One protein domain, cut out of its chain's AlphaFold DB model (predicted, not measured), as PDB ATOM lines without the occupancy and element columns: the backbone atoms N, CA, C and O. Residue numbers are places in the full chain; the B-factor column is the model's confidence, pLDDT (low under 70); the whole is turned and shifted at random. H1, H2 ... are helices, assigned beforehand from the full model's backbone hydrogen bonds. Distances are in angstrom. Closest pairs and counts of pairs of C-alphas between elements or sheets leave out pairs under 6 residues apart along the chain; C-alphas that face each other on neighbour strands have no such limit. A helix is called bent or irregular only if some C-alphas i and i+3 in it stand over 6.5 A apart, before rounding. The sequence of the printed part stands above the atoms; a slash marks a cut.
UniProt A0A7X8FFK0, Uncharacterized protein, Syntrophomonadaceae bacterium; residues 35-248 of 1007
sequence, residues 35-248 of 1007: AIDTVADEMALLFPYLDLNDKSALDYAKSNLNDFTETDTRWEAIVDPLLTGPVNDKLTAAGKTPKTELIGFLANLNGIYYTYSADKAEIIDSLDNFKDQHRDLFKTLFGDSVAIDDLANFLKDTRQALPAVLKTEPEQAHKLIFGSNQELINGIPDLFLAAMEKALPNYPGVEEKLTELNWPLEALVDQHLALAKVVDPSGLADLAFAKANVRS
ATOM      1  N   ALA A  35     160.812 102.606 103.714       63.50
ATOM      2  CA  ALA A  35     159.470 102.040 103.589       63.50
ATOM      3  C   ALA A  35     159.376 100.890 102.571       63.50
ATOM      4  O   ALA A  35     158.834  99.835 102.892       63.50
ATOM      5  N   ILE A  36     159.921 101.075 101.365       68.94
ATOM      6  CA  ILE A  36     159.837 100.084 100.277       68.94
ATOM      7  C   ILE A  36     160.672  98.853 100.617       68.94
ATOM      8  O   ILE A  36     160.161  97.741 100.541       68.94
ATOM      9  N   ASP A  37     161.891  99.045 101.126       70.88
ATOM     10  CA  ASP A  37     162.720  97.980 101.691       70.88
ATOM     11  C   ASP A  37     161.983  97.176 102.767       70.88
ATOM     12  O   ASP A  37     162.093  95.953 102.775       70.88
ATOM     13  N   THR A  38     161.220  97.841 103.645       68.56
ATOM     14  CA  THR A  38     160.419  97.173 104.685       68.56
ATOM     15  C   THR A  38     159.290  96.341 104.073       68.56
ATOM     16  O   THR A  38     159.084  95.208 104.497       68.56
ATOM     17  N   VAL A  39     158.569  96.856 103.072       66.00
ATOM     18  CA  VAL A  39     157.510  96.097 102.379       66.00
ATOM     19  C   VAL A  39     158.103  94.913 101.607       66.00
ATOM     20  O   VAL A  39     157.591  93.801 101.711       66.00
ATOM     21  N   ALA A  40     159.218  95.115 100.905       71.69
ATOM     22  CA  ALA A  40     159.902  94.071 100.148       71.69
ATOM     23  C   ALA A  40     160.509  92.978 101.047       71.69
ATOM     24  O   ALA A  40     160.432  91.802 100.695       71.69
ATOM     25  N   ASP A  41     161.050  93.333 102.224       71.00
ATOM     26  CA  ASP A  41     161.472  92.351 103.241       71.00
ATOM     27  C   ASP A  41     160.297  91.461 103.658       71.00
ATOM     28  O   ASP A  41     160.450  90.247 103.791       71.00
ATOM     29  N   GLU A  42     159.109  92.042 103.836       66.38
ATOM     30  CA  GLU A  42     157.925  91.268 104.198       66.38
ATOM     31  C   GLU A  42     157.440  90.374 103.052       66.38
ATOM     32  O   GLU A  42     157.211  89.185 103.275       66.38
ATOM     33  N   MET A  43     157.367  90.882 101.820       67.44
ATOM     34  CA  MET A  43     157.011  90.075 100.643       67.44
ATOM     35  C   MET A  43     157.966  88.882 100.444       67.44
ATOM     36  O   MET A  43     157.509  87.762 100.200       67.44
ATOM     37  N   ALA A  44     159.275  89.083 100.627       65.94
ATOM     38  CA  ALA A  44     160.282  88.030 100.491       65.94
ATOM     39  C   ALA A  44     160.187  86.941 101.583       65.94
ATOM     40  O   ALA A  44     160.465  85.769 101.312       65.94
ATOM     41  N   LEU A  45     159.754  87.282 102.808       66.25
ATOM     42  CA  LEU A  45     159.673  86.333 103.932       66.25
ATOM     43  C   LEU A  45     158.703  85.162 103.700       66.25
ATOM     44  O   LEU A  45     158.880  84.113 104.320       66.25
ATOM     45  N   LEU A  46     157.709  85.299 102.814       66.62
ATOM     46  CA  LEU A  46     156.802  84.196 102.462       66.62
ATOM     47  C   LEU A  46     157.352  83.224 101.424       66.62
ATOM     48  O   LEU A  46     156.906  82.075 101.394       66.62
ATOM     49  N   PHE A  47     158.277  83.652 100.564       71.56
ATOM     50  CA  PHE A  47     158.723  82.858  99.417       71.56
ATOM     51  C   PHE A  47     159.173  81.418  99.771       71.56
ATOM     52  O   PHE A  47     158.827  80.493  99.020       71.56
ATOM     53  N   PRO A  48     159.872  81.171 100.906       74.56
ATOM     54  CA  PRO A  48     160.253  79.820 101.334       74.56
ATOM     55  C   PRO A  48     159.077  78.927 101.765       74.56
ATOM     56  O   PRO A  48     159.221  77.708 101.801       74.56
ATOM     57  N   TYR A  49     157.924  79.513 102.105       74.81
ATOM     58  CA  TYR A  49     156.747  78.812 102.637       74.81
ATOM     59  C   TYR A  49     155.663  78.532 101.585       74.81
ATOM     60  O   TYR A  49     154.667  77.881 101.905       74.81
ATOM     61  N   LEU A  50     155.854  78.999 100.348       73.62
ATOM     62  CA  LEU A  50     155.012  78.707  99.186       73.62
ATOM     63  C   LEU A  50     155.542  77.460  98.460       73.62
ATOM     64  O   LEU A  50     156.692  77.453  98.002       73.62
ATOM     65  N   ASP A  51     154.723  76.415  98.335       75.00
ATOM     66  CA  ASP A  51     155.058  75.239  97.523       75.00
ATOM     67  C   ASP A  51     154.750  75.461  96.029       75.00
ATOM     68  O   ASP A  51     154.287  76.527  95.631       75.00
ATOM     69  N   LEU A  52     155.088  74.502  95.161       72.81
ATOM     70  CA  LEU A  52     154.966  74.699  93.710       72.81
ATOM     71  C   LEU A  52     153.511  74.921  93.266       72.81
ATOM     72  O   LEU A  52     153.283  75.712  92.358       72.81
ATOM     73  N   ASN A  53     152.536  74.285  93.926       78.00
ATOM     74  CA  ASN A  53     151.122  74.475  93.594       78.00
ATOM     75  C   ASN A  53     150.644  75.860  94.037       78.00
ATOM     76  O   ASN A  53     149.914  76.519  93.301       78.00
ATOM     77  N   ASP A  54     151.085  76.300  95.220       77.31
ATOM     78  CA  ASP A  54     150.818  77.650  95.710       77.31
ATOM     79  C   ASP A  54     151.359  78.691  94.716       77.31
ATOM     80  O   ASP A  54     150.624  79.563  94.265       77.31
ATOM     81  N   LYS A  55     152.624  78.543  94.301       79.44
ATOM     82  CA  LYS A  55     153.297  79.409  93.317       79.44
ATOM     83  C   LYS A  55     152.564  79.446  91.973       79.44
ATOM     84  O   LYS A  55     152.289  80.528  91.466       79.44
ATOM     85  N   SER A  56     152.139  78.293  91.452       80.00
ATOM     86  CA  SER A  56     151.337  78.230  90.222       80.00
ATOM     87  C   SER A  56     149.973  78.922  90.339       80.00
ATOM     88  O   SER A  56     149.509  79.497  89.358       80.00
ATOM     89  N   ALA A  57     149.327  78.903  91.511       76.44
ATOM     90  CA  ALA A  57     148.073  79.628  91.725       76.44
ATOM     91  C   ALA A  57     148.284  81.155  91.745       76.44
ATOM     92  O   ALA A  57     147.493  81.894  91.157       76.44
ATOM     93  N   LEU A  58     149.378  81.615  92.360       76.56
ATOM     94  CA  LEU A  58     149.796  83.021  92.352       76.56
ATOM     95  C   LEU A  58     150.116  83.502  90.921       76.56
ATOM     96  O   LEU A  58     149.612  84.542  90.495       76.56
ATOM     97  N   ASP A  59     150.877  82.714  90.152       78.56
ATOM     98  CA  ASP A  59     151.192  83.003  88.743       78.56
ATOM     99  C   ASP A  59     149.939  83.047  87.863       78.56
ATOM    100  O   ASP A  59     149.825  83.906  86.986       78.56
ATOM    101  N   TYR A  60     148.985  82.140  88.090       80.50
ATOM    102  CA  TYR A  60     147.709  82.109  87.377       80.50
ATOM    103  C   TYR A  60     146.886  83.377  87.636       80.50
ATOM    104  O   TYR A  60     146.444  84.024  86.687       80.50
ATOM    105  N   ALA A  61     146.746  83.792  88.898       75.69
ATOM    106  CA  ALA A  61     146.038  85.018  89.261       75.69
ATOM    107  C   ALA A  61     146.719  86.279  88.687       75.69
ATOM    108  O   ALA A  61     146.053  87.164  88.145       75.69
ATOM    109  N   LYS A  62     148.057  86.332  88.728       76.12
ATOM    110  CA  LYS A  62     148.867  87.394  88.111       76.12
ATOM    111  C   LYS A  62     148.716  87.438  86.587       76.12
ATOM    112  O   LYS A  62     148.603  88.519  86.014       76.12
ATOM    113  N   SER A  63     148.685  86.276  85.936       82.62
ATOM    114  CA  SER A  63     148.483  86.156  84.487       82.62
ATOM    115  C   SER A  63     147.086  86.620  84.090       82.62
ATOM    116  O   SER A  63     146.955  87.444  83.192       82.62
ATOM    117  N   ASN A  64     146.060  86.203  84.835       82.50
ATOM    118  CA  ASN A  64     144.696  86.665  84.612       82.50
ATOM    119  C   ASN A  64     144.552  88.179  84.785       82.50
ATOM    120  O   ASN A  64     143.783  88.762  84.036       82.50
ATOM    121  N   LEU A  65     145.281  88.841  85.699       80.56
ATOM    122  CA  LEU A  65     145.260  90.310  85.775       80.56
ATOM    123  C   LEU A  65     145.863  90.973  84.518       80.56
ATOM    124  O   LEU A  65     145.360  92.008  84.088       80.56
ATOM    125  N   ASN A  66     146.890  90.381  83.893       80.50
ATOM    126  CA  ASN A  66     147.466  90.912  82.644       80.50
ATOM    127  C   ASN A  66     146.473  90.917  81.474       80.50
ATOM    128  O   ASN A  66     146.569  91.774  80.597       80.50
ATOM    129  N   ASP A  67     145.521  89.983  81.464       81.75
ATOM    130  CA  ASP A  67     144.533  89.848  80.391       81.75
ATOM    131  C   ASP A  67     143.396  90.892  80.480       81.75
ATOM    132  O   ASP A  67     142.541  90.972  79.590       81.75
ATOM    133  N   PHE A  68     143.358  91.720  81.534       82.44
ATOM    134  CA  PHE A  68     142.298  92.711  81.738       82.44
ATOM    135  C   PHE A  68     142.593  94.003  80.987       82.44
ATOM    136  O   PHE A  68     143.267  94.910  81.471       82.44
ATOM    137  N   THR A  69     141.993  94.124  79.805       81.38
ATOM    138  CA  THR A  69     141.944  95.401  79.080       81.38
ATOM    139  C   THR A  69     141.200  96.475  79.885       81.38
ATOM    140  O   THR A  69     140.273  96.167  80.637       81.38
ATOM    141  N   GLU A  70     141.526  97.752  79.666       76.50
ATOM    142  CA  GLU A  70     140.828  98.886  80.303       76.50
ATOM    143  C   GLU A  70     139.316  98.931  79.996       76.50
ATOM    144  O   GLU A  70     138.541  99.555  80.715       76.50
ATOM    145  N   THR A  71     138.889  98.266  78.918       81.56
ATOM    146  CA  THR A  71     137.495  98.194  78.457       81.56
ATOM    147  C   THR A  71     136.702  97.011  79.021       81.56
ATOM    148  O   THR A  71     135.547  96.825  78.636       81.56
ATOM    149  N   ASP A  72     137.293  96.181  79.885       86.44
ATOM    150  CA  ASP A  72     136.617  94.998  80.424       86.44
ATOM    151  C   ASP A  72     135.466  95.378  81.374       86.44
ATOM    152  O   ASP A  72     135.657  96.075  82.371       86.44
ATOM    153  N   THR A  73     134.255  94.884  81.102       88.31
ATOM    154  CA  THR A  73     133.063  95.175  81.921       88.31
ATOM    155  C   THR A  73     133.146  94.599  83.338       88.31
ATOM    156  O   THR A  73     132.373  94.990  84.208       88.31
ATOM    157  N   ARG A  74     134.080  93.683  83.621       87.38
ATOM    158  CA  ARG A  74     134.320  93.180  84.985       87.38
ATOM    159  C   ARG A  74     134.911  94.254  85.904       87.38
ATOM    160  O   ARG A  74     134.710  94.165  87.113       87.38
ATOM    161  N   TRP A  75     135.542  95.299  85.355       87.81
ATOM    162  CA  TRP A  75     136.006  96.450  86.137       87.81
ATOM    163  C   TRP A  75     134.876  97.209  86.835       87.81
ATOM    164  O   TRP A  75     135.129  97.829  87.861       87.81
ATOM    165  N   GLU A  76     133.633  97.149  86.342       88.12
ATOM    166  CA  GLU A  76     132.489  97.829  86.971       88.12
ATOM    167  C   GLU A  76     132.289  97.363  88.421       88.12
ATOM    168  O   GLU A  76     132.251  98.177  89.340       88.12
ATOM    169  N   ALA A  77     132.297  96.045  88.650       85.38
ATOM    170  CA  ALA A  77     132.136  95.457  89.981       85.38
ATOM    171  C   ALA A  77     133.305  95.747  90.946       85.38
ATOM    172  O   ALA A  77     133.143  95.588  92.153       85.38
ATOM    173  N   ILE A  78     134.467  96.149  90.423       84.31
ATOM    174  CA  ILE A  78     135.697  96.397  91.191       84.31
ATOM    175  C   ILE A  78     135.883  97.897  91.467       84.31
ATOM    176  O   ILE A  78     136.317  98.283  92.548       84.31
ATOM    177  N   VAL A  79     135.580  98.755  90.490       87.44
ATOM    178  CA  VAL A  79     135.919 100.189  90.519       87.44
ATOM    179  C   VAL A  79     134.745 101.058  90.953       87.44
ATOM    180  O   VAL A  79     134.959 102.053  91.646       87.44
ATOM    181  N   ASP A  80     133.509 100.696  90.607       89.88
ATOM    182  CA  ASP A  80     132.347 101.533  90.921       89.88
ATOM    183  C   ASP A  80     132.121 101.748  92.438       89.88
ATOM    184  O   ASP A  80     131.737 102.863  92.800       89.88
ATOM    185  N   PRO A  81     132.443 100.801  93.352       86.50
ATOM    186  CA  PRO A  81     132.433 101.058  94.798       86.50
ATOM    187  C   PRO A  81     133.409 102.155  95.260       86.50
ATOM    188  O   PRO A  81     133.135 102.841  96.245       86.50
ATOM    189  N   LEU A  82     134.529 102.354  94.553       84.75
ATOM    190  CA  LEU A  82     135.529 103.378  94.880       84.75
ATOM    191  C   LEU A  82     135.183 104.763  94.304       84.75
ATOM    192  O   LEU A  82     135.713 105.769  94.783       84.75
ATOM    193  N   LEU A  83     134.287 104.841  93.314       90.12
ATOM    194  CA  LEU A  83     133.858 106.082  92.652       90.12
ATOM    195  C   LEU A  83     132.837 106.869  93.492       90.12
ATOM    196  O   LEU A  83     131.726 107.176  93.053       90.12
ATOM    197  N   THR A  84     133.228 107.234  94.711       93.12
ATOM    198  CA  THR A  84     132.434 108.085  95.605       93.12
ATOM    199  C   THR A  84     132.310 109.514  95.058       93.12
ATOM    200  O   THR A  84     133.065 109.934  94.179       93.12
ATOM    201  N   GLY A  85     131.362 110.300  95.582       95.06
ATOM    202  CA  GLY A  85     131.228 111.724  95.233       95.06
ATOM    203  C   GLY A  85     132.550 112.500  95.368       95.06
ATOM    204  O   GLY A  85     133.031 113.023  94.364       95.06
ATOM    205  N   PRO A  86     133.208 112.485  96.548       94.75
ATOM    206  CA  PRO A  86     134.496 113.150  96.751       94.75
ATOM    207  C   PRO A  86     135.613 112.697  95.800       94.75
ATOM    208  O   PRO A  86     136.415 113.524  95.365       94.75
ATOM    209  N   VAL A  87     135.676 111.406  95.450       91.56
ATOM    210  CA  VAL A  87     136.674 110.874  94.502       91.56
ATOM    211  C   VAL A  87     136.415 111.390  93.087       91.56
ATOM    212  O   VAL A  87     137.340 111.881  92.436       91.56
ATOM    213  N   ASN A  88     135.161 111.351  92.626       94.81
ATOM    214  CA  ASN A  88     134.782 111.902  91.325       94.81
ATOM    215  C   ASN A  88     135.068 113.406  91.241       94.81
ATOM    216  O   ASN A  88     135.645 113.854  90.248       94.81
ATOM    217  N   ASP A  89     134.723 114.170  92.281       95.69
ATOM    218  CA  ASP A  89     134.948 115.617  92.337       95.69
ATOM    219  C   ASP A  89     136.446 115.955  92.266       95.69
ATOM    220  O   ASP A  89     136.854 116.777  91.441       95.69
ATOM    221  N   LYS A  90     137.289 115.284  93.070       93.88
ATOM    222  CA  LYS A  90     138.749 115.501  93.084       93.88
ATOM    223  C   LYS A  90     139.404 115.157  91.741       93.88
ATOM    224  O   LYS A  90     140.174 115.962  91.214       93.88
ATOM    225  N   LEU A  91     139.086 113.997  91.159       93.44
ATOM    226  CA  LEU A  91     139.676 113.558  89.886       93.44
ATOM    227  C   LEU A  91     139.202 114.420  88.705       93.44
ATOM    228  O   LEU A  91     140.018 114.830  87.878       93.44
ATOM    229  N   THR A  92     137.917 114.783  88.668       95.31
ATOM    230  CA  THR A  92     137.372 115.667  87.622       95.31
ATOM    231  C   THR A  92     137.957 117.079  87.724       95.31
ATOM    232  O   THR A  92     138.304 117.673  86.703       95.31
ATOM    233  N   ALA A  93     138.149 117.612  88.939       95.12
ATOM    234  CA  ALA A  93     138.803 118.906  89.155       95.12
ATOM    235  C   ALA A  93     140.278 118.923  88.703       95.12
ATOM    236  O   ALA A  93     140.772 119.965  88.275       95.12
ATOM    237  N   ALA A  94     140.959 117.774  88.734       92.44
ATOM    238  CA  ALA A  94     142.301 117.593  88.175       92.44
ATOM    239  C   ALA A  94     142.322 117.357  86.646       92.44
ATOM    240  O   ALA A  94     143.388 117.135  86.077       92.44
ATOM    241  N   GLY A  95     141.166 117.398  85.971       93.69
ATOM    242  CA  GLY A  95     141.050 117.162  84.526       93.69
ATOM    243  C   GLY A  95     141.177 115.691  84.112       93.69
ATOM    244  O   GLY A  95     141.400 115.411  82.936       93.69
ATOM    245  N   LYS A  96     141.049 114.760  85.064       93.00
ATOM    246  CA  LYS A  96     141.153 113.313  84.847       93.00
ATOM    247  C   LYS A  96     139.772 112.671  84.660       93.00
ATOM    248  O   LYS A  96     138.760 113.224  85.085       93.00
ATOM    249  N   THR A  97     139.724 111.478  84.057       94.38
ATOM    250  CA  THR A  97     138.491 110.670  83.963       94.38
ATOM    251  C   THR A  97     138.465 109.659  85.116       94.38
ATOM    252  O   THR A  97     139.253 108.713  85.071       94.38
ATOM    253  N   PRO A  98     137.590 109.806  86.136       92.06
ATOM    254  CA  PRO A  98     137.713 109.071  87.399       92.06
ATOM    255  C   PRO A  98     137.820 107.546  87.247       92.06
ATOM    256  O   PRO A  98     138.731 106.929  87.793       92.06
ATOM    257  N   LYS A  99     136.931 106.943  86.447       90.88
ATOM    258  CA  LYS A  99     136.891 105.488  86.221       90.88
ATOM    259  C   LYS A  99     138.133 104.974  85.486       90.88
ATOM    260  O   LYS A  99     138.691 103.964  85.891       90.88
ATOM    261  N   THR A 100     138.597 105.682  84.456       90.62
ATOM    262  CA  THR A 100     139.791 105.307  83.676       90.62
ATOM    263  C   THR A 100     141.061 105.340  84.522       90.62
ATOM    264  O   THR A 100     141.866 104.424  84.433       90.62
ATOM    265  N   GLU A 101     141.225 106.351  85.379       89.12
ATOM    266  CA  GLU A 101     142.385 106.444  86.278       89.12
ATOM    267  C   GLU A 101     142.439 105.284  87.275       89.12
ATOM    268  O   GLU A 101     143.491 104.678  87.454       89.12
ATOM    269  N   LEU A 102     141.305 104.941  87.899       86.38
ATOM    270  CA  LEU A 102     141.249 103.824  88.844       86.38
ATOM    271  C   LEU A 102     141.428 102.465  88.146       86.38
ATOM    272  O   LEU A 102     142.092 101.593  88.698       86.38
ATOM    273  N   ILE A 103     140.915 102.290  86.923       87.12
ATOM    274  CA  ILE A 103     141.185 101.091  86.110       87.12
ATOM    275  C   ILE A 103     142.678 100.993  85.769       87.12
ATOM    276  O   ILE A 103     143.283  99.953  86.010       87.12
ATOM    277  N   GLY A 104     143.295 102.068  85.271       83.75
ATOM    278  CA  GLY A 104     144.722 102.091  84.933       83.75
ATOM    279  C   GLY A 104     145.628 101.873  86.150       83.75
ATOM    280  O   GLY A 104     146.653 101.197  86.045       83.75
ATOM    281  N   PHE A 105     145.239 102.382  87.321       81.38
ATOM    282  CA  PHE A 105     145.894 102.076  88.592       81.38
ATOM    283  C   PHE A 105     145.816 100.579  88.921       81.38
ATOM    284  O   PHE A 105     146.848  99.958  89.162       81.38
ATOM    285  N   LEU A 106     144.619  99.983  88.880       79.19
ATOM    286  CA  LEU A 106     144.423  98.581  89.259       79.19
ATOM    287  C   LEU A 106     145.007  97.579  88.248       79.19
ATOM    288  O   LEU A 106     145.496  96.529  88.654       79.19
ATOM    289  N   ALA A 107     144.992  97.885  86.949       78.56
ATOM    290  CA  ALA A 107     145.557  97.020  85.909       78.56
ATOM    291  C   ALA A 107     147.092  96.909  86.017       78.56
ATOM    292  O   ALA A 107     147.657  95.822  85.896       78.56
ATOM    293  N   ASN A 108     147.769  98.018  86.339       76.75
ATOM    294  CA  ASN A 108     149.225  98.066  86.523       76.75
ATOM    295  C   ASN A 108     149.718  97.371  87.807       76.75
ATOM    296  O   ASN A 108     150.917  97.355  88.086       76.75
ATOM    297  N   LEU A 109     148.819  96.777  88.598       72.19
ATOM    298  CA  LEU A 109     149.192  96.017  89.787       72.19
ATOM    299  C   LEU A 109     149.771  94.642  89.480       72.19
ATOM    300  O   LEU A 109     150.337  94.037  90.380       72.19
ATOM    301  N   ASN A 110     149.718  94.164  88.239       65.50
ATOM    302  CA  ASN A 110     150.341  92.908  87.808       65.50
ATOM    303  C   ASN A 110     151.811  92.716  88.254       65.50
ATOM    304  O   ASN A 110     152.229  91.595  88.541       65.50
ATOM    305  N   GLY A 111     152.602  93.790  88.345       61.78
ATOM    306  CA  GLY A 111     153.993  93.754  88.808       61.78
ATOM    307  C   GLY A 111     154.152  93.478  90.309       61.78
ATOM    308  O   GLY A 111     155.214  93.031  90.736       61.78
ATOM    309  N   ILE A 112     153.109  93.686  91.114       67.31
ATOM    310  CA  ILE A 112     153.148  93.640  92.589       67.31
ATOM    311  C   ILE A 112     152.154  92.609  93.148       67.31
ATOM    312  O   ILE A 112     152.445  91.907  94.119       67.31
ATOM    313  N   TYR A 113     150.975  92.501  92.545       61.59
ATOM    314  CA  TYR A 113     149.903  91.620  92.973       61.59
ATOM    315  C   TYR A 113     150.246  90.170  92.672       61.59
ATOM    316  O   TYR A 113     150.642  89.823  91.560       61.59
ATOM    317  N   TYR A 114     150.140  89.337  93.707       58.28
ATOM    318  CA  TYR A 114     150.644  87.970  93.691       58.28
ATOM    319  C   TYR A 114     152.124  87.879  93.244       58.28
ATOM    320  O   TYR A 114     152.566  86.823  92.810       58.28
ATOM    321  N   THR A 115     152.925  88.950  93.384       63.28
ATOM    322  CA  THR A 115     154.380  88.884  93.177       63.28
ATOM    323  C   THR A 115     155.045  88.276  94.402       63.28
ATOM    324  O   THR A 115     154.982  88.812  95.509       63.28
ATOM    325  N   TYR A 116     155.718  87.152  94.182       59.81
ATOM    326  CA  TYR A 116     156.543  86.458  95.156       59.81
ATOM    327  C   TYR A 116     157.905  86.204  94.496       59.81
ATOM    328  O   TYR A 116     157.994  85.534  93.472       59.81
ATOM    329  N   SER A 117     158.981  86.733  95.074       62.41
ATOM    330  CA  SER A 117     160.344  86.457  94.611       62.41
ATOM    331  C   SER A 117     161.257  86.175  95.795       62.41
ATOM    332  O   SER A 117     161.033  86.670  96.902       62.41
ATOM    333  N   ALA A 118     162.278  85.352  95.563       61.00
ATOM    334  CA  ALA A 118     163.405  85.234  96.481       61.00
ATOM    335  C   ALA A 118     164.349  86.443  96.359       61.00
ATOM    336  O   ALA A 118     165.130  86.700  97.276       61.00
ATOM    337  N   ASP A 119     164.286  87.171  95.239       76.06
ATOM    338  CA  ASP A 119     165.062  88.382  95.028       76.06
ATOM    339  C   ASP A 119     164.289  89.604  95.540       76.06
ATOM    340  O   ASP A 119     163.286  90.040  94.971       76.06
ATOM    341  N   LYS A 120     164.780  90.177  96.643       74.75
ATOM    342  CA  LYS A 120     164.236  91.414  97.208       74.75
ATOM    343  C   LYS A 120     164.355  92.583  96.220       74.75
ATOM    344  O   LYS A 120     163.488  93.453  96.235       74.75
ATOM    345  N   ALA A 121     165.389  92.616  95.374       79.38
ATOM    346  CA  ALA A 121     165.602  93.709  94.429       79.38
ATOM    347  C   ALA A 121     164.499  93.755  93.361       79.38
ATOM    348  O   ALA A 121     163.961  94.823  93.107       79.38
ATOM    349  N   GLU A 122     164.071  92.605  92.834       77.00
ATOM    350  CA  GLU A 122     162.953  92.514  91.878       77.00
ATOM    351  C   GLU A 122     161.637  93.056  92.469       77.00
ATOM    352  O   GLU A 122     160.859  93.731  91.789       77.00
ATOM    353  N   ILE A 123     161.401  92.798  93.761       71.88
ATOM    354  CA  ILE A 123     160.237  93.315  94.489       71.88
ATOM    355  C   ILE A 123     160.358  94.833  94.692       71.88
ATOM    356  O   ILE A 123     159.384  95.549  94.459       71.88
ATOM    357  N   ILE A 124     161.538  95.334  95.084       75.38
ATOM    358  CA  ILE A 124     161.811  96.777  95.209       75.38
ATOM    359  C   ILE A 124     161.597  97.476  93.864       75.38
ATOM    360  O   ILE A 124     160.822  98.424  93.816       75.38
ATOM    361  N   ASP A 125     162.194  96.982  92.777       80.81
ATOM    362  CA  ASP A 125     162.080  97.564  91.436       80.81
ATOM    363  C   ASP A 125     160.621  97.587  90.949       80.81
ATOM    364  O   ASP A 125     160.174  98.563  90.343       80.81
ATOM    365  N   SER A 126     159.844  96.538  91.230       74.75
ATOM    366  CA  SER A 126     158.419  96.482  90.867       74.75
ATOM    367  C   SER A 126     157.588  97.505  91.649       74.75
ATOM    368  O   SER A 126     156.752  98.204  91.067       74.75
ATOM    369  N   LEU A 127     157.852  97.637  92.954       73.94
ATOM    370  CA  LEU A 127     157.254  98.660  93.813       73.94
ATOM    371  C   LEU A 127     157.679 100.075  93.379       73.94
ATOM    372  O   LEU A 127     156.840 100.971  93.346       73.94
ATOM    373  N   ASP A 128     158.944 100.276  93.002       75.25
ATOM    374  CA  ASP A 128     159.493 101.562  92.560       75.25
ATOM    375  C   ASP A 128     158.930 102.019  91.206       75.25
ATOM    376  O   ASP A 128     158.574 103.188  91.051       75.25
ATOM    377  N   ASN A 129     158.762 101.110  90.245       76.62
ATOM    378  CA  ASN A 129     158.184 101.448  88.941       76.62
ATOM    379  C   ASN A 129     156.694 101.809  89.038       76.62
ATOM    380  O   ASN A 129     156.267 102.821  88.480       76.62
ATOM    381  N   PHE A 130     155.899 101.019  89.767       74.38
ATOM    382  CA  PHE A 130     154.482 101.325  89.998       74.38
ATOM    383  C   PHE A 130     154.305 102.668  90.716       74.38
ATOM    384  O   PHE A 130     153.427 103.467  90.381       74.38
ATOM    385  N   LYS A 131     155.195 102.934  91.676       71.81
ATOM    386  CA  LYS A 131     155.256 104.181  92.426       71.81
ATOM    387  C   LYS A 131     155.428 105.400  91.515       71.81
ATOM    388  O   LYS A 131     154.617 106.324  91.563       71.81
ATOM    389  N   ASP A 132     156.463 105.396  90.673       74.75
ATOM    390  CA  ASP A 132     156.732 106.492  89.732       74.75
ATOM    391  C   ASP A 132     155.553 106.741  88.773       74.75
ATOM    392  O   ASP A 132     155.258 107.895  88.452       74.75
ATOM    393  N   GLN A 133     154.841 105.685  88.362       79.44
ATOM    394  CA  GLN A 133     153.713 105.774  87.427       79.44
ATOM    395  C   GLN A 133     152.453 106.423  88.027       79.44
ATOM    396  O   GLN A 133     151.815 107.233  87.352       79.44
ATOM    397  N   HIS A 134     152.087 106.102  89.275       76.69
ATOM    398  CA  HIS A 134     150.782 106.494  89.852       76.69
ATOM    399  C   HIS A 134     150.826 107.683  90.822       76.69
ATOM    400  O   HIS A 134     149.785 108.199  91.237       76.69
ATOM    401  N   ARG A 135     152.030 108.196  91.085       75.75
ATOM    402  CA  ARG A 135     152.342 109.404  91.862       75.75
ATOM    403  C   ARG A 135     151.296 110.527  91.854       75.75
ATOM    404  O   ARG A 135     150.890 111.016  92.908       75.75
ATOM    405  N   ASP A 136     150.935 111.042  90.677       81.75
ATOM    406  CA  ASP A 136     150.112 112.259  90.591       81.75
ATOM    407  C   ASP A 136     148.635 111.993  90.924       81.75
ATOM    408  O   ASP A 136     147.899 112.911  91.310       81.75
ATOM    409  N   LEU A 137     148.213 110.728  90.872       81.62
ATOM    410  CA  LEU A 137     146.908 110.306  91.356       81.62
ATOM    411  C   LEU A 137     146.849 110.385  92.905       81.62
ATOM    412  O   LEU A 137     145.818 110.818  93.427       81.62
ATOM    413  N   PHE A 138     147.965 110.162  93.637       74.56
ATOM    414  CA  PHE A 138     148.043 110.354  95.113       74.56
ATOM    415  C   PHE A 138     147.676 111.754  95.505       74.56
ATOM    416  O   PHE A 138     146.761 111.991  96.289       74.56
ATOM    417  N   LYS A 139     148.420 112.694  94.932       80.62
ATOM    418  CA  LYS A 139     148.340 114.114  95.259       80.62
ATOM    419  C   LYS A 139     146.931 114.631  95.022       80.62
ATOM    420  O   LYS A 139     146.448 115.460  95.785       80.62
ATOM    421  N   THR A 140     146.260 114.081  94.011       86.00
ATOM    422  CA  THR A 140     144.878 114.415  93.680       86.00
ATOM    423  C   THR A 140     143.884 113.927  94.740       86.00
ATOM    424  O   THR A 140     143.009 114.697  95.131       86.00
ATOM    425  N   LEU A 141     144.002 112.689  95.241       83.81
ATOM    426  CA  LEU A 141     143.053 112.157  96.233       83.81
ATOM    427  C   LEU A 141     143.404 112.518  97.690       83.81
ATOM    428  O   LEU A 141     142.518 112.934  98.441       83.81
ATOM    429  N   PHE A 142     144.675 112.422  98.083       78.50
ATOM    430  CA  PHE A 142     145.139 112.493  99.478       78.50
ATOM    431  C   PHE A 142     145.896 113.780  99.834       78.50
ATOM    432  O   PHE A 142     145.976 114.131 101.012       78.50
ATOM    433  N   GLY A 143     146.386 114.526  98.838       79.38
ATOM    434  CA  GLY A 143     147.166 115.750  99.045       79.38
ATOM    435  C   GLY A 143     148.546 115.495  99.659       79.38
ATOM    436  O   GLY A 143     149.034 114.373  99.663       79.38
ATOM    437  N   ASP A 144     149.184 116.538 100.192       79.75
ATOM    438  CA  ASP A 144     150.544 116.452 100.756       79.75
ATOM    439  C   ASP A 144     150.567 116.140 102.274       79.75
ATOM    440  O   ASP A 144     151.625 116.167 102.899       79.75
ATOM    441  N   SER A 145     149.409 115.887 102.900       70.25
ATOM    442  CA  SER A 145     149.264 115.784 104.365       70.25
ATOM    443  C   SER A 145     149.451 114.378 104.948       70.25
ATOM    444  O   SER A 145     149.375 114.223 106.163       70.25
ATOM    445  N   VAL A 146     149.654 113.359 104.110       70.00
ATOM    446  CA  VAL A 146     149.897 111.967 104.524       70.00
ATOM    447  C   VAL A 146     151.288 111.566 104.047       70.00
ATOM    448  O   VAL A 146     151.528 111.537 102.837       70.00
ATOM    449  N   ALA A 147     152.212 111.268 104.964       67.94
ATOM    450  CA  ALA A 147     153.553 110.855 104.571       67.94
ATOM    451  C   ALA A 147     153.586 109.378 104.143       67.94
ATOM    452  O   ALA A 147     152.787 108.546 104.572       67.94
ATOM    453  N   ILE A 148     154.566 109.037 103.303       57.22
ATOM    454  CA  ILE A 148     154.766 107.669 102.796       57.22
ATOM    455  C   ILE A 148     155.077 106.706 103.952       57.22
ATOM    456  O   ILE A 148     154.542 105.598 104.001       57.22
ATOM    457  N   ASP A 149     155.897 107.152 104.907       64.75
ATOM    458  CA  ASP A 149     156.252 106.374 106.093       64.75
ATOM    459  C   ASP A 149     155.056 106.163 107.035       64.75
ATOM    460  O   ASP A 149     154.981 105.113 107.668       64.75
ATOM    461  N   ASP A 150     154.099 107.096 107.110       69.50
ATOM    462  CA  ASP A 150     152.893 106.926 107.936       69.50
ATOM    463  C   ASP A 150     152.087 105.727 107.436       69.50
ATOM    464  O   ASP A 150     151.723 104.843 108.207       69.50
ATOM    465  N   LEU A 151     151.880 105.630 106.121       64.81
ATOM    466  CA  LEU A 151     151.161 104.495 105.561       64.81
ATOM    467  C   LEU A 151     151.964 103.189 105.643       64.81
ATOM    468  O   LEU A 151     151.409 102.153 105.999       64.81
ATOM    469  N   ALA A 152     153.263 103.213 105.335       63.91
ATOM    470  CA  ALA A 152     154.096 102.013 105.409       63.91
ATOM    471  C   ALA A 152     154.205 101.468 106.847       63.91
ATOM    472  O   ALA A 152     154.279 100.253 107.051       63.91
ATOM    473  N   ASN A 153     154.161 102.346 107.855       70.94
ATOM    474  CA  ASN A 153     154.081 101.930 109.251       70.94
ATOM    475  C   ASN A 153     152.653 101.515 109.659       70.94
ATOM    476  O   ASN A 153     152.535 100.511 110.352       70.94
ATOM    477  N   PHE A 154     151.578 102.141 109.155       72.88
ATOM    478  CA  PHE A 154     150.195 101.652 109.337       72.88
ATOM    479  C   PHE A 154     150.028 100.202 108.859       72.88
ATOM    480  O   PHE A 154     149.510  99.352 109.586       72.88
ATOM    481  N   LEU A 155     150.557  99.904 107.673       65.38
ATOM    482  CA  LEU A 155     150.710  98.570 107.082       65.38
ATOM    483  C   LEU A 155     151.325  97.556 108.056       65.38
ATOM    484  O   LEU A 155     150.783  96.494 108.376       65.38
ATOM    485  N   LYS A 156     152.505  97.921 108.541       70.75
ATOM    486  CA  LYS A 156     153.361  97.119 109.406       70.75
ATOM    487  C   LYS A 156     152.768  96.965 110.809       70.75
ATOM    488  O   LYS A 156     152.991  95.938 111.450       70.75
ATOM    489  N   ASP A 157     152.013  97.948 111.284       72.25
ATOM    490  CA  ASP A 157     151.337  97.936 112.580       72.25
ATOM    491  C   ASP A 157     150.011  97.170 112.531       72.25
ATOM    492  O   ASP A 157     149.738  96.416 113.460       72.25
ATOM    493  N   THR A 158     149.264  97.232 111.423       68.56
ATOM    494  CA  THR A 158     148.139  96.321 111.120       68.56
ATOM    495  C   THR A 158     148.604  94.872 111.259       68.56
ATOM    496  O   THR A 158     148.054  94.086 112.033       68.56
ATOM    497  N   ARG A 159     149.728  94.532 110.619       63.03
ATOM    498  CA  ARG A 159     150.335  93.202 110.742       63.03
ATOM    499  C   ARG A 159     150.833  92.874 112.161       63.03
ATOM    500  O   ARG A 159     150.724  91.724 112.582       63.03
ATOM    501  N   GLN A 160     151.348  93.841 112.927       64.38
ATOM    502  CA  GLN A 160     151.730  93.630 114.339       64.38
ATOM    503  C   GLN A 160     150.523  93.510 115.289       64.38
ATOM    504  O   GLN A 160     150.639  92.881 116.344       64.38
ATOM    505  N   ALA A 161     149.371  94.085 114.939       67.44
ATOM    506  CA  ALA A 161     148.142  94.011 115.725       67.44
ATOM    507  C   ALA A 161     147.490  92.619 115.657       67.44
ATOM    508  O   ALA A 161     146.853  92.180 116.622       67.44
ATOM    509  N   LEU A 162     147.690  91.907 114.547       61.25
ATOM    510  CA  LEU A 162     146.990  90.674 114.186       61.25
ATOM    511  C   LEU A 162     147.223  89.488 115.160       61.25
ATOM    512  O   LEU A 162     146.236  88.895 115.599       61.25
ATOM    513  N   PRO A 163     148.438  89.204 115.683       62.62
ATOM    514  CA  PRO A 163     148.619  88.225 116.767       62.62
ATOM    515  C   PRO A 163     147.869  88.564 118.066       62.62
ATOM    516  O   PRO A 163     147.661  87.689 118.909       62.62
ATOM    517  N   ALA A 164     147.487  89.830 118.268       68.38
ATOM    518  CA  ALA A 164     146.662  90.250 119.396       68.38
ATOM    519  C   ALA A 164     145.157  90.236 119.071       68.38
ATOM    520  O   ALA A 164     144.376  90.089 120.004       68.38
ATOM    521  N   VAL A 165     144.756  90.367 117.799       66.19
ATOM    522  CA  VAL A 165     143.377  90.123 117.316       66.19
ATOM    523  C   VAL A 165     143.036  88.634 117.425       66.19
ATOM    524  O   VAL A 165     142.047  88.258 118.043       66.19
ATOM    525  N   LEU A 166     143.934  87.756 116.970       64.44
ATOM    526  CA  LEU A 166     143.766  86.298 117.049       64.44
ATOM    527  C   LEU A 166     143.636  85.759 118.483       64.44
ATOM    528  O   LEU A 166     143.019  84.722 118.708       64.44
ATOM    529  N   LYS A 167     144.191  86.469 119.474       65.88
ATOM    530  CA  LYS A 167     144.022  86.148 120.903       65.88
ATOM    531  C   LYS A 167     142.662  86.575 121.459       65.88
ATOM    532  O   LYS A 167     142.237  86.018 122.468       65.88
ATOM    533  N   THR A 168     142.003  87.550 120.836       68.31
ATOM    534  CA  THR A 168     140.644  87.989 121.184       68.31
ATOM    535  C   THR A 168     139.562  87.296 120.351       68.31
ATOM    536  O   THR A 168     138.418  87.253 120.789       68.31
ATOM    537  N   GLU A 169     139.923  86.684 119.218       66.44
ATOM    538  CA  GLU A 169     139.015  85.999 118.286       66.44
ATOM    539  C   GLU A 169     139.366  84.504 118.122       66.44
ATOM    540  O   GLU A 169     139.859  84.071 117.072       66.44
ATOM    541  N   PRO A 170     139.117  83.672 119.153       63.19
ATOM    542  CA  PRO A 170     139.523  82.266 119.151       63.19
ATOM    543  C   PRO A 170     138.855  81.428 118.050       63.19
ATOM    544  O   PRO A 170     139.451  80.453 117.601       63.19
ATOM    545  N   GLU A 171     137.660  81.797 117.575       66.38
ATOM    546  CA  GLU A 171     136.999  81.108 116.455       66.38
ATOM    547  C   GLU A 171     137.705  81.353 115.114       66.38
ATOM    548  O   GLU A 171     137.867  80.422 114.327       66.38
ATOM    549  N   GLN A 172     138.189  82.572 114.854       63.66
ATOM    550  CA  GLN A 172     138.946  82.861 113.631       63.66
ATOM    551  C   GLN A 172     140.345  82.229 113.696       63.66
ATOM    552  O   GLN A 172     140.798  81.615 112.729       63.66
ATOM    553  N   ALA A 173     140.998  82.264 114.866       60.38
ATOM    554  CA  ALA A 173     142.244  81.528 115.096       60.38
ATOM    555  C   ALA A 173     142.073  80.006 114.909       60.38
ATOM    556  O   ALA A 173     142.976  79.344 114.397       60.38
ATOM    557  N   HIS A 174     140.903  79.454 115.253       68.12
ATOM    558  CA  HIS A 174     140.545  78.071 114.948       68.12
ATOM    559  C   HIS A 174     140.413  77.847 113.429       68.12
ATOM    560  O   HIS A 174     141.046  76.936 112.900       68.12
ATOM    561  N   LYS A 175     139.710  78.704 112.674       68.69
ATOM    562  CA  LYS A 175     139.629  78.560 111.200       68.69
ATOM    563  C   LYS A 175     141.002  78.584 110.511       68.69
ATOM    564  O   LYS A 175     141.197  77.833 109.560       68.69
ATOM    565  N   LEU A 176     141.976  79.348 111.019       64.81
ATOM    566  CA  LEU A 176     143.347  79.350 110.480       64.81
ATOM    567  C   LEU A 176     144.086  78.001 110.611       64.81
ATOM    568  O   LEU A 176     144.999  77.727 109.834       64.81
ATOM    569  N   ILE A 177     143.720  77.170 111.591       66.88
ATOM    570  CA  ILE A 177     144.432  75.924 111.938       66.88
ATOM    571  C   ILE A 177     143.628  74.677 111.528       66.88
ATOM    572  O   ILE A 177     144.203  73.693 111.068       66.88
ATOM    573  N   PHE A 178     142.302  74.732 111.653       67.50
ATOM    574  CA  PHE A 178     141.379  73.605 111.473       67.50
ATOM    575  C   PHE A 178     140.354  73.820 110.358       67.50
ATOM    576  O   PHE A 178     139.716  72.866 109.921       67.50
ATOM    577  N   GLY A 179     140.160  75.064 109.915       73.25
ATOM    578  CA  GLY A 179     139.194  75.375 108.873       73.25
ATOM    579  C   GLY A 179     139.546  74.671 107.567       73.25
ATOM    580  O   GLY A 179     140.722  74.557 107.181       73.25
ATOM    581  N   SER A 180     138.505  74.242 106.855       82.81
ATOM    582  CA  SER A 180     138.615  73.854 105.453       82.81
ATOM    583  C   SER A 180     139.238  74.981 104.621       82.81
ATOM    584  O   SER A 180     139.293  76.139 105.035       82.81
ATOM    585  N   ASN A 181     139.680  74.671 103.399       81.81
ATOM    586  CA  ASN A 181     140.186  75.688 102.466       81.81
ATOM    587  C   ASN A 181     139.241  76.889 102.321       81.81
ATOM    588  O   ASN A 181     139.709  78.022 102.317       81.81
ATOM    589  N   GLN A 182     137.927  76.652 102.272       81.25
ATOM    590  CA  GLN A 182     136.952  77.729 102.127       81.25
ATOM    591  C   GLN A 182     136.793  78.559 103.405       81.25
ATOM    592  O   GLN A 182     136.682  79.775 103.325       81.25
ATOM    593  N   GLU A 183     136.805  77.938 104.586       79.00
ATOM    594  CA  GLU A 183     136.739  78.671 105.862       79.00
ATOM    595  C   GLU A 183     138.010  79.484 106.122       79.00
ATOM    596  O   GLU A 183     137.931  80.567 106.697       79.00
ATOM    597  N   LEU A 184     139.160  78.986 105.655       74.88
ATOM    598  CA  LEU A 184     140.426  79.709 105.670       74.88
ATOM    599  C   LEU A 184     140.370  80.943 104.756       74.88
ATOM    600  O   LEU A 184     140.662  82.036 105.227       74.88
ATOM    601  N   ILE A 185     139.931  80.792 103.499       73.56
ATOM    602  CA  ILE A 185     139.725  81.921 102.568       73.56
ATOM    603  C   ILE A 185     138.742  82.941 103.167       73.56
ATOM    604  O   ILE A 185     139.041  84.130 103.223       73.56
ATOM    605  N   ASN A 186     137.596  82.476 103.675       74.94
ATOM    606  CA  ASN A 186     136.528  83.343 104.178       74.94
ATOM    607  C   ASN A 186     136.875  84.069 105.491       74.94
ATOM    608  O   ASN A 186     136.280  85.102 105.764       74.94
ATOM    609  N   GLY A 187     137.775  83.533 106.326       71.25
ATOM    610  CA  GLY A 187     138.119  84.127 107.628       71.25
ATOM    611  C   GLY A 187     139.222  85.193 107.585       71.25
ATOM    612  O   GLY A 187     139.391  85.937 108.548       71.25
ATOM    613  N   ILE A 188     139.989  85.274 106.492       70.75
ATOM    614  CA  ILE A 188     141.093  86.240 106.341       70.75
ATOM    615  C   ILE A 188     140.609  87.697 106.242       70.75
ATOM    616  O   ILE A 188     141.231  88.537 106.896       70.75
ATOM    617  N   PRO A 189     139.536  88.028 105.490       72.62
ATOM    618  CA  PRO A 189     139.022  89.396 105.406       72.62
ATOM    619  C   PRO A 189     138.606  89.956 106.768       72.62
ATOM    620  O   PRO A 189     139.066  91.034 107.136       72.62
ATOM    621  N   ASP A 190     137.833  89.189 107.549       74.19
ATOM    622  CA  ASP A 190     137.394  89.561 108.904       74.19
ATOM    623  C   ASP A 190     138.594  89.883 109.815       74.19
ATOM    624  O   ASP A 190     138.672  90.946 110.433       74.19
ATOM    625  N   LEU A 191     139.567  88.964 109.856       70.56
ATOM    626  CA  LEU A 191     140.781  89.086 110.665       70.56
ATOM    627  C   LEU A 191     141.631  90.297 110.285       70.56
ATOM    628  O   LEU A 191     142.278  90.904 111.141       70.56
ATOM    629  N   PHE A 192     141.668  90.622 108.995       70.56
ATOM    630  CA  PHE A 192     142.411  91.766 108.503       70.56
ATOM    631  C   PHE A 192     141.699  93.084 108.802       70.56
ATOM    632  O   PHE A 192     142.357  94.009 109.275       70.56
ATOM    633  N   LEU A 193     140.378  93.154 108.614       75.81
ATOM    634  CA  LEU A 193     139.569  94.317 108.981       75.81
ATOM    635  C   LEU A 193     139.769  94.668 110.465       75.81
ATOM    636  O   LEU A 193     140.199  95.778 110.779       75.81
ATOM    637  N   ALA A 194     139.614  93.690 111.362       76.81
ATOM    638  CA  ALA A 194     139.841  93.867 112.800       76.81
ATOM    639  C   ALA A 194     141.291  94.282 113.147       76.81
ATOM    640  O   ALA A 194     141.543  94.982 114.134       76.81
ATOM    641  N   ALA A 195     142.277  93.879 112.336       73.81
ATOM    642  CA  ALA A 195     143.662  94.323 112.487       73.81
ATOM    643  C   ALA A 195     143.889  95.760 111.983       73.81
ATOM    644  O   ALA A 195     144.645  96.501 112.619       73.81
ATOM    645  N   MET A 196     143.230  96.170 110.891       76.44
ATOM    646  CA  MET A 196     143.272  97.542 110.376       76.44
ATOM    647  C   MET A 196     142.604  98.510 111.352       76.44
ATOM    648  O   MET A 196     143.226  99.500 111.731       76.44
ATOM    649  N   GLU A 197     141.392  98.201 111.823       84.69
ATOM    650  CA  GLU A 197     140.655  98.989 112.827       84.69
ATOM    651  C   GLU A 197     141.490  99.243 114.090       84.69
ATOM    652  O   GLU A 197     141.456 100.321 114.681       84.69
ATOM    653  N   LYS A 198     142.287  98.251 114.495       84.50
ATOM    654  CA  LYS A 198     143.159  98.329 115.669       84.50
ATOM    655  C   LYS A 198     144.433  99.145 115.443       84.50
ATOM    656  O   LYS A 198     145.009  99.644 116.413       84.50
ATOM    657  N   ALA A 199     144.894  99.260 114.200       82.44
ATOM    658  CA  ALA A 199     146.104  99.997 113.849       82.44
ATOM    659  C   ALA A 199     145.821 101.443 113.410       82.44
ATOM    660  O   ALA A 199     146.612 102.325 113.750       82.44
ATOM    661  N   LEU A 200     144.702 101.691 112.719       84.31
ATOM    662  CA  LEU A 200     144.348 102.972 112.095       84.31
ATOM    663  C   LEU A 200     144.358 104.174 113.065       84.31
ATOM    664  O   LEU A 200     144.912 105.200 112.673       84.31
ATOM    665  N   PRO A 201     143.908 104.068 114.336       91.00
ATOM    666  CA  PRO A 201     143.946 105.186 115.289       91.00
ATOM    667  C   PRO A 201     145.350 105.713 115.631       91.00
ATOM    668  O   PRO A 201     145.479 106.779 116.232       91.00
ATOM    669  N   ASN A 202     146.420 104.989 115.276       88.00
ATOM    670  CA  ASN A 202     147.796 105.484 115.408       88.00
ATOM    671  C   ASN A 202     148.212 106.395 114.231       88.00
ATOM    672  O   ASN A 202     149.273 107.016 114.288       88.00
ATOM    673  N   TYR A 203     147.382 106.490 113.186       85.31
ATOM    674  CA  TYR A 203     147.657 107.151 111.907       85.31
ATOM    675  C   TYR A 203     146.529 108.131 111.527       85.31
ATOM    676  O   TYR A 203     145.902 107.984 110.474       85.31
ATOM    677  N   PRO A 204     146.269 109.170 112.348       86.00
ATOM    678  CA  PRO A 204     145.093 110.036 112.205       86.00
ATOM    679  C   PRO A 204     145.021 110.774 110.860       86.00
ATOM    680  O   PRO A 204     143.929 111.029 110.365       86.00
ATOM    681  N   GLY A 205     146.160 111.077 110.223       84.19
ATOM    682  CA  GLY A 205     146.175 111.666 108.877       84.19
ATOM    683  C   GLY A 205     145.687 110.706 107.783       84.19
ATOM    684  O   GLY A 205     145.086 111.145 106.806       84.19
ATOM    685  N   VAL A 206     145.893 109.393 107.947       80.31
ATOM    686  CA  VAL A 206     145.339 108.369 107.044       80.31
ATOM    687  C   VAL A 206     143.834 108.240 107.286       80.31
ATOM    688  O   VAL A 206     143.058 108.285 106.334       80.31
ATOM    689  N   GLU A 207     143.418 108.157 108.553       84.69
ATOM    690  CA  GLU A 207     142.010 108.074 108.976       84.69
ATOM    691  C   GLU A 207     141.170 109.264 108.469       84.69
ATOM    692  O   GLU A 207     140.094 109.073 107.891       84.69
ATOM    693  N   GLU A 208     141.693 110.490 108.590       88.12
ATOM    694  CA  GLU A 208     141.062 111.711 108.073       88.12
ATOM    695  C   GLU A 208     140.850 111.639 106.553       88.12
ATOM    696  O   GLU A 208     139.759 111.947 106.067       88.12
ATOM    697  N   LYS A 209     141.846 111.175 105.783       85.19
ATOM    698  CA  LYS A 209     141.727 111.101 104.317       85.19
ATOM    699  C   LYS A 209     140.856 109.959 103.811       85.19
ATOM    700  O   LYS A 209     140.141 110.156 102.830       85.19
ATOM    701  N   LEU A 210     140.849 108.809 104.483       85.38
ATOM    702  CA  LEU A 210     139.868 107.751 104.214       85.38
ATOM    703  C   LEU A 210     138.437 108.268 104.426       85.38
ATOM    704  O   LEU A 210     137.558 108.046 103.590       85.38
ATOM    705  N   THR A 211     138.232 109.050 105.488       89.06
ATOM    706  CA  THR A 211     136.947 109.698 105.782       89.06
ATOM    707  C   THR A 211     136.578 110.751 104.729       89.06
ATOM    708  O   THR A 211     135.452 110.734 104.233       89.06
ATOM    709  N   GLU A 212     137.510 111.624 104.313       91.12
ATOM    710  CA  GLU A 212     137.286 112.612 103.235       91.12
ATOM    711  C   GLU A 212     136.843 111.977 101.913       91.12
ATOM    712  O   GLU A 212     136.023 112.551 101.196       91.12
ATOM    713  N   LEU A 213     137.405 110.817 101.567       88.38
ATOM    714  CA  LEU A 213     137.094 110.108 100.323       88.38
ATOM    715  C   LEU A 213     135.854 109.218 100.435       88.38
ATOM    716  O   LEU A 213     135.414 108.667  99.425       88.38
ATOM    717  N   ASN A 214     135.262 109.109 101.629       91.94
ATOM    718  CA  ASN A 214     134.183 108.175 101.943       91.94
ATOM    719  C   ASN A 214     134.578 106.719 101.611       91.94
ATOM    720  O   ASN A 214     133.824 105.972 100.986       91.94
ATOM    721  N   TRP A 215     135.790 106.343 102.017       86.75
ATOM    722  CA  TRP A 215     136.416 105.036 101.815       86.75
ATOM    723  C   TRP A 215     136.576 104.321 103.175       86.75
ATOM    724  O   TRP A 215     137.672 104.314 103.738       86.75
ATOM    725  N   PRO A 216     135.486 103.768 103.751       84.88
ATOM    726  CA  PRO A 216     135.551 102.994 104.991       84.88
ATOM    727  C   PRO A 216     136.289 101.670 104.757       84.88
ATOM    728  O   PRO A 216     136.245 101.130 103.651       84.88
ATOM    729  N   LEU A 217     136.955 101.140 105.787       80.31
ATOM    730  CA  LEU A 217     137.843  99.974 105.674       80.31
ATOM    731  C   LEU A 217     137.153  98.754 105.042       80.31
ATOM    732  O   LEU A 217     137.764  98.043 104.247       80.31
ATOM    733  N   GLU A 218     135.871  98.558 105.330       81.00
ATOM    734  CA  GLU A 218     135.033  97.487 104.795       81.00
ATOM    735  C   GLU A 218     134.877  97.580 103.273       81.00
ATOM    736  O   GLU A 218     135.083  96.591 102.579       81.00
ATOM    737  N   ALA A 219     134.611  98.774 102.727       75.81
ATOM    738  CA  ALA A 219     134.479  98.972 101.277       75.81
ATOM    739  C   ALA A 219     135.796  98.695 100.532       75.81
ATOM    740  O   ALA A 219     135.800  98.295  99.368       75.81
ATOM    741  N   LEU A 220     136.917  98.900 101.222       74.94
ATOM    742  CA  LEU A 220     138.258  98.662 100.707       74.94
ATOM    743  C   LEU A 220     138.633  97.167 100.754       74.94
ATOM    744  O   LEU A 220     139.295  96.664  99.846       74.94
ATOM    745  N   VAL A 221     138.148  96.429 101.759       73.25
ATOM    746  CA  VAL A 221     138.220  94.956 101.810       73.25
ATOM    747  C   VAL A 221     137.284  94.315 100.775       73.25
ATOM    748  O   VAL A 221     137.687  93.381 100.081       73.25
ATOM    749  N   ASP A 222     136.071  94.840 100.595       75.06
ATOM    750  CA  ASP A 222     135.128  94.372  99.572       75.06
ATOM    751  C   ASP A 222     135.686  94.562  98.153       75.06
ATOM    752  O   ASP A 222     135.529  93.682  97.302       75.06
ATOM    753  N   GLN A 223     136.393  95.668  97.895       79.19
ATOM    754  CA  GLN A 223     137.061  95.898  96.612       79.19
ATOM    755  C   GLN A 223     138.183  94.881  96.351       79.19
ATOM    756  O   GLN A 223     138.277  94.360  95.233       79.19
ATOM    757  N   HIS A 224     138.980  94.540  97.372       73.81
ATOM    758  CA  HIS A 224     139.981  93.476  97.268       73.81
ATOM    759  C   HIS A 224     139.335  92.152  96.857       73.81
ATOM    760  O   HIS A 224     139.778  91.514  95.904       73.81
ATOM    761  N   LEU A 225     138.263  91.765  97.554       75.88
ATOM    762  CA  LEU A 225     137.533  90.526  97.300       75.88
ATOM    763  C   LEU A 225     136.875  90.513  95.918       75.88
ATOM    764  O   LEU A 225     136.842  89.466  95.267       75.88
ATOM    765  N   ALA A 226     136.386  91.664  95.443       80.50
ATOM    766  CA  ALA A 226     135.865  91.812  94.091       80.50
ATOM    767  C   ALA A 226     136.949  91.553  93.036       80.50
ATOM    768  O   ALA A 226     136.691  90.801  92.095       80.50
ATOM    769  N   LEU A 227     138.160  92.102  93.200       79.56
ATOM    770  CA  LEU A 227     139.268  91.841  92.278       79.56
ATOM    771  C   LEU A 227     139.774  90.396  92.380       79.56
ATOM    772  O   LEU A 227     139.892  89.728  91.353       79.56
ATOM    773  N   ALA A 228     140.034  89.900  93.592       76.75
ATOM    774  CA  ALA A 228     140.569  88.561  93.832       76.75
ATOM    775  C   ALA A 228     139.669  87.483  93.213       76.75
ATOM    776  O   ALA A 228     140.133  86.659  92.434       76.75
ATOM    777  N   LYS A 229     138.351  87.576  93.422       81.75
ATOM    778  CA  LYS A 229     137.344  86.694  92.804       81.75
ATOM    779  C   LYS A 229     137.311  86.756  91.271       81.75
ATOM    780  O   LYS A 229     136.806  85.836  90.627       81.75
ATOM    781  N   VAL A 230     137.773  87.857  90.691       81.56
ATOM    782  CA  VAL A 230     137.712  88.133  89.255       81.56
ATOM    783  C   VAL A 230     139.001  87.709  88.536       81.56
ATOM    784  O   VAL A 230     138.906  87.230  87.403       81.56
ATOM    785  N   VAL A 231     140.168  87.800  89.189       79.75
ATOM    786  CA  VAL A 231     141.452  87.282  88.668       79.75
ATOM    787  C   VAL A 231     141.731  85.834  89.088       79.75
ATOM    788  O   VAL A 231     142.374  85.096  88.351       79.75
ATOM    789  N   ASP A 232     141.201  85.386  90.223       80.31
ATOM    790  CA  ASP A 232     141.207  83.991  90.659       80.31
ATOM    791  C   ASP A 232     139.825  83.562  91.195       80.31
ATOM    792  O   ASP A 232     139.582  83.517  92.405       80.31
ATOM    793  N   PRO A 233     138.912  83.142  90.301       82.62
ATOM    794  CA  PRO A 233     137.611  82.596  90.692       82.62
ATOM    795  C   PRO A 233     137.677  81.325  91.555       82.62
ATOM    796  O   PRO A 233     136.638  80.889  92.056       82.62
ATOM    797  N   SER A 234     138.853  80.697  91.697       79.56
ATOM    798  CA  SER A 234     139.051  79.484  92.498       79.56
ATOM    799  C   SER A 234     139.523  79.757  93.932       79.56
ATOM    800  O   SER A 234     139.441  78.858  94.770       79.56
ATOM    801  N   GLY A 235     139.992  80.978  94.226       79.12
ATOM    802  CA  GLY A 235     140.534  81.371  95.534       79.12
ATOM    803  C   GLY A 235     141.808  80.619  95.947       79.12
ATOM    804  O   GLY A 235     142.175  80.622  97.124       79.12
ATOM    805  N   LEU A 236     142.479  79.947  95.007       79.31
ATOM    806  CA  LEU A 236     143.704  79.190  95.250       79.31
ATOM    807  C   LEU A 236     144.908  80.097  95.532       79.31
ATOM    808  O   LEU A 236     145.767  79.702  96.314       79.31
ATOM    809  N   ALA A 237     144.963  81.299  94.957       76.06
ATOM    810  CA  ALA A 237     146.019  82.285  95.187       76.06
ATOM    811  C   ALA A 237     145.925  82.909  96.596       76.06
ATOM    812  O   ALA A 237     146.927  83.043  97.304       76.06
ATOM    813  N   ASP A 238     144.707  83.194  97.062       74.50
ATOM    814  CA  ASP A 238     144.476  83.660  98.433       74.50
ATOM    815  C   ASP A 238     144.720  82.534  99.446       74.50
ATOM    816  O   ASP A 238     145.350  82.752 100.485       74.50
ATOM    817  N   LEU A 239     144.315  81.302  99.116       77.56
ATOM    818  CA  LEU A 239     144.616  80.103  99.901       77.56
ATOM    819  C   LEU A 239     146.124  79.810  99.980       77.56
ATOM    820  O   LEU A 239     146.615  79.429 101.043       77.56
ATOM    821  N   ALA A 240     146.853  79.982  98.879       76.00
ATOM    822  CA  ALA A 240     148.303  79.827  98.796       76.00
ATOM    823  C   ALA A 240     149.005  80.761  99.784       76.00
ATOM    824  O   ALA A 240     149.793  80.321 100.630       76.00
ATOM    825  N   PHE A 241     148.640  82.047  99.761       72.69
ATOM    826  CA  PHE A 241     149.124  82.989 100.757       72.69
ATOM    827  C   PHE A 241     148.673  82.607 102.168       72.69
ATOM    828  O   PHE A 241     149.519  82.561 103.060       72.69
ATOM    829  N   ALA A 242     147.404  82.271 102.397       74.00
ATOM    830  CA  ALA A 242     146.898  81.859 103.708       74.00
ATOM    831  C   ALA A 242     147.705  80.708 104.333       74.00
ATOM    832  O   ALA A 242     148.070  80.751 105.511       74.00
ATOM    833  N   LYS A 243     148.048  79.699 103.527       76.81
ATOM    834  CA  LYS A 243     148.909  78.586 103.936       76.81
ATOM    835  C   LYS A 243     150.323  79.061 104.248       76.81
ATOM    836  O   LYS A 243     150.829  78.754 105.325       76.81
ATOM    837  N   ALA A 244     150.953  79.829 103.356       74.81
ATOM    838  CA  ALA A 244     152.306  80.351 103.560       74.81
ATOM    839  C   ALA A 244     152.420  81.211 104.833       74.81
ATOM    840  O   ALA A 244     153.392  81.089 105.577       74.81
ATOM    841  N   ASN A 245     151.383  81.995 105.140       71.31
ATOM    842  CA  ASN A 245     151.235  82.742 106.390       71.31
ATOM    843  C   ASN A 245     151.318  81.822 107.616       71.31
ATOM    844  O   ASN A 245     152.209  81.985 108.451       71.31
ATOM    845  N   VAL A 246     150.420  80.834 107.700       74.75
ATOM    846  CA  VAL A 246     150.350  79.883 108.823       74.75
ATOM    847  C   VAL A 246     151.653  79.087 108.957       74.75
ATOM    848  O   VAL A 246     152.172  78.943 110.064       74.75
ATOM    849  N   ARG A 247     152.228  78.641 107.832       81.31
ATOM    850  CA  ARG A 247     153.521  77.938 107.770       81.31
ATOM    851  C   ARG A 247     154.679  78.796 108.289       81.31
ATOM    852  O   ARG A 247     155.500  78.294 109.051       81.31
ATOM    853  N   SER A 248     154.718  80.091 107.957       73.62
ATOM    854  CA  SER A 248     155.767  81.012 108.434       73.62
ATOM    855  C   SER A 248     155.801  81.164 109.960       73.62
ATOM    856  O   SER A 248     156.852  81.462 110.529       73.62
TER     857      SER A 248
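This is residues 35 to 248 of the 1007 residues of an uncharacterized protein of Syntrophomonadaceae bacterium (UniProt A0A7X8FFK0). Seven helices, H1, H6, H5, H3, H11, H9 and H7, form a ring round a middle through which no named helix runs. H2 and H12 cover one end of the ring, H4 and H10 lie at the other, and H8 packs on H9. The printed part has 214 residues with twelve named helices, H1 to H12 in order, and no named strand: all helix, packed mostly crossed, with few neighbours at shallow tilts. It is compact, with a radius of gyration of the C-alphas of 17.3 A, and spans 50 by 38 by 32 A.

H1, residues 35 to 45, begins at C-alpha 35 (159.470, 102.040, 103.589). H2 is residues 52 to 66, H3 73 to 82, H4 85 to 93 and H5 98 to 111, 22.4 A long. H6, 120 to 142, measures 28.5 A and has a kink of 63 degrees near residue 136; H7, 148 to 165, measures 25.5 A and has one of 26 degrees near 159. H8 is residues 170 to 178, H9 181 to 202, 33.4 A long, H10 204 to 212 and H11 217 to 231. H12, 236 to 248, ends at C-alpha 248 (155.767, 81.012, 108.434). H6 is irregular, C-alphas 133 and 136 being 8.1 A apart; H3, H5, H7 and H9 only just, at C-alphas 78 and 81, 6.7 A, 108 and 111, 6.8 A, 160 and 163, 6.7 A, and 198 and 201, 6.9 A.

Residues 181 to 188 of H9 touch residues 238 to 242 of H12, and the closest C-alphas of the two helices, here as in each pair of residues that follows, are those of Ile 185 and Leu 239, 5.9 A apart. H1 touches residues 120 to 128 of H6, Ala 40 to Ile 123, 5.7 A. H5 and H6 form a helical hairpin, Gly 111 to Ser 126, 5.6 A. H3 touches H5, Val 79 to Leu 102, 6.7 A. H3 touches H11, Ile 78 to Ala 226, 5.4 A, at a shallow tilt of 11 degrees, opposite ways. H9, the hub, touches H11, Pro 189 to Val 221, 6.7 A. H7 touches H9, Thr 158 to Ala 199, 5.0 A, at a steep tilt of 58 degrees. H1 touches H7, Ala 35 to Ala 152, 5.7 A. H2 touches H12, Asp 54 to Ala 240, 4.5 A. H4 touches H6, Lys 90 to Thr 140, 6.3 A. H8 and H9 form a helical hairpin, Leu 176 to Leu 184, 5.6 A. H9 and H10 only just touch, only at the corner, with 3 pairs of C-alphas within 8 A, Leu 200 to Glu 207, 6.4 A. H1 and H11 are apart. Every O i to N i+4 pair is within hydrogen-bond range in H1, H2, H4, H10, H11 and H12, against 2 of 6 in H3, with 4 of 7 O i to N i+3 pairs, 7 of 10 in H5, 15 of 19 in H6, 12 of 14 in H7, 4 of 5 in H8 and 13 of 18 in H9.

The C-alphas of Gly 95 and Phe 178 are the two farthest apart, 51.2 A. The printed part has no cut and no long link. Its mean pLDDT is 77.2, and 46 residues are under 70, among them 110 to 118 and 158 to 178.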